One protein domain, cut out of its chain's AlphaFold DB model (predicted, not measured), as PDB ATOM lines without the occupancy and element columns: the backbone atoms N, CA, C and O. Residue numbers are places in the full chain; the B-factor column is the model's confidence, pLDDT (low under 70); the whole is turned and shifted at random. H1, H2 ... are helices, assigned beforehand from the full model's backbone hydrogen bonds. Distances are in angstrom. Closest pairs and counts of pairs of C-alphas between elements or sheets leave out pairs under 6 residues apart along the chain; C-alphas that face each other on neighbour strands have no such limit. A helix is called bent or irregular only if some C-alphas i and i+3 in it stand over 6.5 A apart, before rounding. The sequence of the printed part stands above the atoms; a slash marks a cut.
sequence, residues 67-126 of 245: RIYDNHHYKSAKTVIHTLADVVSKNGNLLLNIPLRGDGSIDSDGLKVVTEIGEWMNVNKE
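AT A GLANCE: This is residues 67 to 126 of the 245 residues of the protein "Fucosidase_C domain-containing protein" of Pedobacter sp (UniProt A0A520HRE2). Two helices, H2 and H3, make an uneven V: H2 starts beside the middle of the longer H3, and the two spread apart as they run the same way toward the far end. The long stretch of residues 90 to 107, with no named element, folds back from the end of H2 to the start of H3, and the very short H1 sits at the same end of the model as the start of H3. The printed part has 60 residues with three named helices, in the order H1, H2, H3, and no named strand; its class is all helix. It is only just loose, close to compact, with a radius of gyration of the C-alphas of 12.7 A, and it is elongated, spanning 35 by 20 by 19 A.

HOW THE PARTS SIT: H1, residues 67 to 70, and H3, residues 108 to 126, are close but not clearly touching: their closest C-alphas, those of Tyr 69 and Asp 109, are 7.0 A apart. H1 is apart from H2, residues 77 to 89. H2 and H3 touch, and their closest C-alphas, those of Ala 77 and Val 113, are 5.0 A apart. H2 touches H3 with residues 77 to 81 alone, and H3 touches H2 with residues 113 to 117 alone. The lines of H2 and H3 stand at a steep tilt of 39 degrees, the same way, with their centres 12.0 A apart. In H2 every O i to N i+4 pair is within hydrogen-bond range and in H3 13 of 15 are, while H1 is too short for such a pair and its one O i to N i+3 pair is not within range.

IN THESE COORDINATES: H1 begins at C-alpha 67, at (-0.215, 154.845, -0.347), and ends at Asp 70. H2 runs from Ala 77, its C-alpha at (13.790, 144.617, -8.780), to Ser 89, and is 18.2 A long from first to last C-alpha. H3 runs from Ser 108 to Glu 126, 28.2 A from first to last C-alpha, and its last C-alpha is at (27.036, 131.939, -6.971). H3 has a kink of 37 degrees near residue 120 and is irregular: C-alphas 123 and 126 are 8.0 A apart, and its line is a rough one.

THE WHOLE: The two C-alphas farthest apart are those of Lys 90 and Asp 103, at 37.2 A. The link from H1 to H2, with 6 residues, is short, and the link from H2 to H3, with 18 residues, is long. The printed part has no cut. The mean pLDDT of the printed part is 90.9, and no printed residue is under 70.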
ATOM      1  N   ARG A  67      -0.515 153.800   0.647       85.50
ATOM      2  CA  ARG A  67      -0.215 154.845  -0.347       85.50
ATOM      3  C   ARG A  67       0.974 154.478  -1.230       85.50
ATOM      4  O   ARG A  67       1.036 154.948  -2.359       85.50
ATOM      5  N   ILE A  68       1.925 153.680  -0.737       83.50
ATOM      6  CA  ILE A  68       3.051 153.206  -1.558       83.50
ATOM      7  C   ILE A  68       2.534 152.255  -2.633       83.50
ATOM      8  O   ILE A  68       2.928 152.384  -3.790       83.50
ATOM      9  N   TYR A  69       1.627 151.356  -2.255       84.38
ATOM     10  CA  TYR A  69       0.961 150.453  -3.185       84.38
ATOM     11  C   TYR A  69       0.065 151.206  -4.177       84.38
ATOM     12  O   TYR A  69       0.246 151.069  -5.380       84.38
ATOM     13  N   ASP A  70      -0.832 152.066  -3.687       87.25
ATOM     14  CA  ASP A  70      -1.796 152.789  -4.528       87.25
ATOM     15  C   ASP A  70      -1.105 153.730  -5.543       87.25
ATOM     16  O   ASP A  70      -1.650 153.985  -6.614       87.25
ATOM     17  N   ASN A  71       0.102 154.225  -5.232       89.69
ATOM     18  CA  ASN A  71       0.909 155.058  -6.136       89.69
ATOM     19  C   ASN A  71       2.018 154.282  -6.878       89.69
ATOM     20  O   ASN A  71       2.835 154.902  -7.555       89.69
ATOM     21  N   HIS A  72       2.099 152.955  -6.741       86.38
ATOM     22  CA  HIS A  72       3.145 152.115  -7.348       86.38
ATOM     23  C   HIS A  72       4.585 152.589  -7.055       86.38
ATOM     24  O   HIS A  72       5.474 152.547  -7.906       86.38
ATOM     25  N   HIS A  73       4.839 153.047  -5.827       87.31
ATOM     26  CA  HIS A  73       6.120 153.627  -5.399       87.31
ATOM     27  C   HIS A  73       7.131 152.603  -4.851       87.31
ATOM     28  O   HIS A  73       8.154 152.982  -4.270       87.31
ATOM     29  N   TYR A  74       6.879 151.305  -5.031       85.56
ATOM     30  CA  TYR A  74       7.848 150.270  -4.686       85.56
ATOM     31  C   TYR A  74       9.150 150.425  -5.477       85.56
ATOM     32  O   TYR A  74       9.173 150.814  -6.647       85.56
ATOM     33  N   LYS A  75      10.274 150.083  -4.839       88.50
ATOM     34  CA  LYS A  75      11.554 149.981  -5.544       88.50
ATOM     35  C   LYS A  75      11.481 148.834  -6.548       88.50
ATOM     36  O   LYS A  75      11.040 147.739  -6.215       88.50
ATOM     37  N   SER A  76      11.965 149.080  -7.763       92.69
ATOM     38  CA  SER A  76      12.051 148.042  -8.793       92.69
ATOM     39  C   SER A  76      13.040 146.934  -8.408       92.69
ATOM     40  O   SER A  76      14.027 147.195  -7.709       92.69
ATOM     41  N   ALA A  77      12.842 145.722  -8.938       94.06
ATOM     42  CA  ALA A  77      13.790 144.617  -8.780       94.06
ATOM     43  C   ALA A  77      15.199 144.999  -9.265       94.06
ATOM     44  O   ALA A  77      16.180 144.722  -8.576       94.06
ATOM     45  N   LYS A  78      15.297 145.748 -10.376       94.00
ATOM     46  CA  LYS A  78      16.551 146.343 -10.864       94.00
ATOM     47  C   LYS A  78      17.279 147.124  -9.774       94.00
ATOM     48  O   LYS A  78      18.457 146.877  -9.532       94.00
ATOM     49  N   THR A  79      16.585 148.043  -9.101       91.25
ATOM     50  CA  THR A  79      17.177 148.846  -8.022       91.25
ATOM     51  C   THR A  79      17.677 147.959  -6.886       91.25
ATOM     52  O   THR A  79      18.791 148.153  -6.413       91.25
ATOM     53  N   VAL A  80      16.890 146.965  -6.467       92.62
ATOM     54  CA  VAL A  80      17.263 146.073  -5.360       92.62
ATOM     55  C   VAL A  80      18.465 145.193  -5.723       92.62
ATOM     56  O   VAL A  80      19.397 145.090  -4.929       92.62
ATOM     57  N   ILE A  81      18.492 144.611  -6.924       95.81
ATOM     58  CA  ILE A  81      19.598 143.768  -7.410       95.81
ATOM     59  C   ILE A  81      20.889 144.583  -7.544       95.81
ATOM     60  O   ILE A  81      21.955 144.136  -7.121       95.81
ATOM     61  N   HIS A  82      20.800 145.800  -8.084       94.25
ATOM     62  CA  HIS A  82      21.939 146.716  -8.171       94.25
ATOM     63  C   HIS A  82      22.496 147.060  -6.789       94.25
ATOM     64  O   HIS A  82      23.707 146.971  -6.570       94.25
ATOM     65  N   THR A  83      21.616 147.395  -5.843       91.62
ATOM     66  CA  THR A  83      21.998 147.663  -4.452       91.62
ATOM     67  C   THR A  83      22.637 146.437  -3.809       91.62
ATOM     68  O   THR A  83      23.678 146.565  -3.171       91.62
ATOM     69  N   LEU A  84      22.074 145.241  -4.008       94.56
ATOM     70  CA  LEU A  84      22.629 143.991  -3.489       94.56
ATOM     71  C   LEU A  84      24.061 143.771  -3.984       94.56
ATOM     72  O   LEU A  84      24.955 143.513  -3.181       94.56
ATOM     73  N   ALA A  85      24.289 143.900  -5.290       95.56
ATOM     74  CA  ALA A  85      25.605 143.696  -5.876       95.56
ATOM     75  C   ALA A  85      26.633 144.738  -5.397       95.56
ATOM     76  O   ALA A  85      27.774 144.372  -5.111       95.56
ATOM     77  N   ASP A  86      26.240 146.010  -5.254       92.44
ATOM     78  CA  ASP A  86      27.104 147.072  -4.715       92.44
ATOM     79  C   ASP A  86      27.427 146.867  -3.224       92.44
ATOM     80  O   ASP A  86      28.570 147.046  -2.801       92.44
ATOM     81  N   VAL A  87      26.440 146.452  -2.426       90.69
ATOM     82  CA  VAL A  87      26.610 146.175  -0.993       90.69
ATOM     83  C   VAL A  87      27.547 144.985  -0.782       90.69
ATOM     84  O   VAL A  87      28.512 145.092  -0.022       90.69
ATOM     85  N   VAL A  88      27.324 143.875  -1.488       95.12
ATOM     86  CA  VAL A  88      28.133 142.653  -1.347       95.12
ATOM     87  C   VAL A  88      29.569 142.883  -1.822       95.12
ATOM     88  O   VAL A  88      30.515 142.465  -1.149       95.12
ATOM     89  N   SER A  89      29.772 143.622  -2.920       94.81
ATOM     90  CA  SER A  89      31.122 143.956  -3.392       94.81
ATOM     91  C   SER A  89      31.895 144.852  -2.418       94.81
ATOM     92  O   SER A  89      33.122 144.902  -2.472       94.81
ATOM     93  N   LYS A  90      31.193 145.563  -1.526       92.50
ATOM     94  CA  LYS A  90      31.749 146.432  -0.476       92.50
ATOM     95  C   LYS A  90      31.753 145.779   0.912       92.50
ATOM     96  O   LYS A  90      31.908 146.478   1.911       92.50
ATOM     97  N   ASN A  91      31.641 144.452   0.979       90.81
ATOM     98  CA  ASN A  91      31.684 143.658   2.215       90.81
ATOM     99  C   ASN A  91      30.458 143.815   3.132       90.81
ATOM    100  O   ASN A  91      30.569 143.618   4.342       90.81
ATOM    101  N   GLY A  92      29.310 144.210   2.585       87.12
ATOM    102  CA  GLY A  92      28.063 144.351   3.331       87.12
ATOM    103  C   GLY A  92      27.064 143.225   3.066       87.12
ATOM    104  O   GLY A  92      27.207 142.446   2.126       87.12
ATOM    105  N   ASN A  93      26.005 143.207   3.878       85.31
ATOM    106  CA  ASN A  93      24.805 142.400   3.660       85.31
ATOM    107  C   ASN A  93      23.617 143.329   3.396       85.31
ATOM    108  O   ASN A  93      23.478 144.357   4.062       85.31
ATOM    109  N   LEU A  94      22.753 142.954   2.454       86.31
ATOM    110  CA  LEU A  94      21.492 143.650   2.211       86.31
ATOM    111  C   LEU A  94      20.367 142.923   2.949       86.31
ATOM    112  O   LEU A  94      20.088 141.760   2.662       86.31
ATOM    113  N   LEU A  95      19.715 143.619   3.878       84.81
ATOM    114  CA  LEU A  95      18.479 143.163   4.503       84.81
ATOM    115  C   LEU A  95      17.305 143.842   3.796       84.81
ATOM    116  O   LEU A  95      17.131 145.054   3.913       84.81
ATOM    117  N   LEU A  96      16.531 143.066   3.042       84.31
ATOM    118  CA  LEU A  96      15.359 143.554   2.322       84.31
ATOM    119  C   LEU A  96      14.112 143.382   3.194       84.31
ATOM    120  O   LEU A  96      13.789 142.264   3.591       84.31
ATOM    121  N   ASN A  97      13.414 144.481   3.472       82.75
ATOM    122  CA  ASN A  97      12.117 144.454   4.141       82.75
ATOM    123  C   ASN A  97      10.990 144.368   3.102       82.75
ATOM    124  O   ASN A  97      10.991 145.146   2.148       82.75
ATOM    125  N   ILE A  98      10.031 143.464   3.310       84.44
ATOM    126  CA  ILE A  98       8.831 143.318   2.476       84.44
ATOM    127  C   ILE A  98       7.610 143.593   3.360       84.44
ATOM    128  O   ILE A  98       7.305 142.769   4.223       84.44
ATOM    129  N   PRO A  99       6.928 144.740   3.194       81.38
ATOM    130  CA  PRO A  99       5.763 145.054   4.007       81.38
ATOM    131  C   PRO A  99       4.601 144.111   3.666       81.38
ATOM    132  O   PRO A  99       4.317 143.849   2.498       81.38
ATOM    133  N   LEU A 100       3.923 143.613   4.699       83.62
ATOM    134  CA  LEU A 100       2.732 142.768   4.575       83.62
ATOM    135  C   LEU A 100       1.482 143.588   4.869       83.62
ATOM    136  O   LEU A 100       1.481 144.419   5.778       83.62
ATOM    137  N   ARG A 101       0.395 143.317   4.149       84.12
ATOM    138  CA  ARG A 101      -0.923 143.885   4.442       84.12
ATOM    139  C   ARG A 101      -1.376 143.524   5.861       84.12
ATOM    140  O   ARG A 101      -0.853 142.607   6.489       84.12
ATOM    141  N   GLY A 102      -2.404 144.218   6.356       81.12
ATOM    142  CA  GLY A 102      -2.968 143.959   7.689       81.12
ATOM    143  C   GLY A 102      -3.513 142.536   7.888       81.12
ATOM    144  O   GLY A 102      -3.610 142.083   9.021       81.12
ATOM    145  N   ASP A 103      -3.826 141.824   6.802       85.50
ATOM    146  CA  ASP A 103      -4.223 140.410   6.802       85.50
ATOM    147  C   ASP A 103      -3.034 139.431   6.675       85.50
ATOM    148  O   ASP A 103      -3.232 138.220   6.610       85.50
ATOM    149  N   GLY A 104      -1.800 139.945   6.629       83.94
ATOM    150  CA  GLY A 104      -0.566 139.177   6.467       83.94
ATOM    151  C   GLY A 104      -0.196 138.832   5.019       83.94
ATOM    152  O   GLY A 104       0.863 138.243   4.799       83.94
ATOM    153  N   SER A 105      -1.012 139.189   4.021       88.81
ATOM    154  CA  SER A 105      -0.707 138.925   2.609       88.81
ATOM    155  C   SER A 105       0.329 139.903   2.031       88.81
ATOM    156  O   SER A 105       0.417 141.058   2.449       88.81
ATOM    157  N   ILE A 106       1.102 139.465   1.030       89.38
ATOM    158  CA  ILE A 106       1.958 140.355   0.225       89.38
ATOM    159  C   ILE A 106       1.095 140.992  -0.870       89.38
ATOM    160  O   ILE A 106       0.249 140.323  -1.474       89.38
ATOM    161  N   ASP A 107       1.289 142.281  -1.147       90.38
ATOM    162  CA  ASP A 107       0.628 142.925  -2.278       90.38
ATOM    163  C   ASP A 107       1.203 142.528  -3.643       90.38
ATOM    164  O   ASP A 107       2.267 141.920  -3.749       90.38
ATOM    165  N   SER A 108       0.459 142.826  -4.711       92.69
ATOM    166  CA  SER A 108       0.826 142.395  -6.064       92.69
ATOM    167  C   SER A 108       2.151 142.989  -6.535       92.69
ATOM    168  O   SER A 108       2.891 142.323  -7.260       92.69
ATOM    169  N   ASP A 109       2.468 144.214  -6.118       91.69
ATOM    170  CA  ASP A 109       3.672 144.915  -6.549       91.69
ATOM    171  C   ASP A 109       4.882 144.374  -5.788       91.69
ATOM    172  O   ASP A 109       5.894 144.026  -6.401       91.69
ATOM    173  N   GLY A 110       4.745 144.202  -4.468       90.75
ATOM    174  CA  GLY A 110       5.743 143.542  -3.631       90.75
ATOM    175  C   GLY A 110       6.049 142.121  -4.112       90.75
ATOM    176  O   GLY A 110       7.218 141.756  -4.271       90.75
ATOM    177  N   LEU A 111       5.015 141.333  -4.425       94.06
ATOM    178  CA  LEU A 111       5.174 139.975  -4.948       94.06
ATOM    179  C   LEU A 111       5.912 139.969  -6.291       94.06
ATOM    180  O   LEU A 111       6.812 139.151  -6.486       94.06
ATOM    181  N   LYS A 112       5.574 140.890  -7.203       94.12
ATOM    182  CA  LYS A 112       6.247 141.023  -8.502       94.12
ATOM    183  C   LYS A 112       7.740 141.310  -8.331       94.12
ATOM    184  O   LYS A 112       8.560 140.632  -8.944       94.12
ATOM    185  N   VAL A 113       8.091 142.259  -7.460       94.00
ATOM    186  CA  VAL A 113       9.490 142.623  -7.183       94.00
ATOM    187  C   VAL A 113      10.268 141.443  -6.600       94.00
ATOM    188  O   VAL A 113      11.350 141.124  -7.088       94.00
ATOM    189  N   VAL A 114       9.725 140.759  -5.586       94.44
ATOM    190  CA  VAL A 114      10.397 139.609  -4.955       94.44
ATOM    191  C   VAL A 114      10.538 138.436  -5.925       94.44
ATOM    192  O   VAL A 114      11.573 137.769  -5.921       94.44
ATOM    193  N   THR A 115       9.541 138.207  -6.782       96.31
ATOM    194  CA  THR A 115       9.586 137.151  -7.806       96.31
ATOM    195  C   THR A 115      10.717 137.404  -8.799       96.31
ATOM    196  O   THR A 115      11.557 136.529  -8.997       96.31
ATOM    197  N   GLU A 116      10.814 138.618  -9.343       96.62
ATOM    198  CA  GLU A 116      11.865 138.993 -10.300       96.62
ATOM    199  C   GLU A 116      13.273 138.947  -9.662       96.62
ATOM    200  O   GLU A 116      14.235 138.478 -10.276       96.62
ATOM    201  N   ILE A 117      13.407 139.336  -8.385       96.56
ATOM    202  CA  ILE A 117      14.651 139.136  -7.614       96.56
ATOM    203  C   ILE A 117      14.981 137.641  -7.492       96.56
ATOM    204  O   ILE A 117      16.139 137.245  -7.645       96.56
ATOM    205  N   GLY A 118      13.977 136.807  -7.216       96.44
ATOM    206  CA  GLY A 118      14.116 135.356  -7.122       96.44
ATOM    207  C   GLY A 118      14.608 134.728  -8.426       96.44
ATOM    208  O   GLY A 118      15.539 133.920  -8.399       96.44
ATOM    209  N   GLU A 119      14.051 135.143  -9.564       96.69
ATOM    210  CA  GLU A 119      14.486 134.721 -10.902       96.69
ATOM    211  C   GLU A 119      15.961 135.056 -11.144       96.69
ATOM    212  O   GLU A 119      16.740 134.189 -11.556       96.69
ATOM    213  N   TRP A 120      16.378 136.282 -10.807       97.75
ATOM    214  CA  TRP A 120      17.777 136.691 -10.912       97.75
ATOM    215  C   TRP A 120      18.695 135.850 -10.019       97.75
ATOM    216  O   TRP A 120      19.731 135.350 -10.467       97.75
ATOM    217  N   MET A 121      18.315 135.677  -8.750       97.56
ATOM    218  CA  MET A 121      19.091 134.922  -7.765       97.56
ATOM    219  C   MET A 121      19.216 133.447  -8.144       97.56
ATOM    220  O   MET A 121      20.264 132.849  -7.903       97.56
ATOM    221  N   ASN A 122      18.198 132.852  -8.770       97.12
ATOM    222  CA  ASN A 122      18.247 131.451  -9.180       97.12
ATOM    223  C   ASN A 122      19.428 131.165 -10.124       97.12
ATOM    224  O   ASN A 122      20.097 130.141  -9.982       97.12
ATOM    225  N   VAL A 123      19.730 132.110 -11.019       97.06
ATOM    226  CA  VAL A 123      20.850 132.026 -11.969       97.06
ATOM    227  C   VAL A 123      22.162 132.526 -11.355       97.06
ATOM    228  O   VAL A 123      23.212 131.910 -11.535       97.06
ATOM    229  N   ASN A 124      22.117 133.635 -10.613       98.00
ATOM    230  CA  ASN A 124      23.306 134.431 -10.296       98.00
ATOM    231  C   ASN A 124      23.810 134.303  -8.848       98.00
ATOM    232  O   ASN A 124      24.847 134.878  -8.508       98.00
ATOM    233  N   LYS A 125      23.135 133.527  -7.985       97.31
ATOM    234  CA  LYS A 125      23.477 133.392  -6.551       97.31
ATOM    235  C   LYS A 125      24.929 133.009  -6.262       97.31
ATOM    236  O   LYS A 125      25.420 133.355  -5.192       97.31
ATOM    237  N   GLU A 126      25.628 132.324  -7.171       97.75
ATOM    238  CA  GLU A 126      27.036 131.939  -6.971       97.75
ATOM    239  C   GLU A 126      27.965 133.160  -6.820       97.75
ATOM    240  O   GLU A 126      28.952 133.081  -6.092       97.75
TER     241      GLU A 126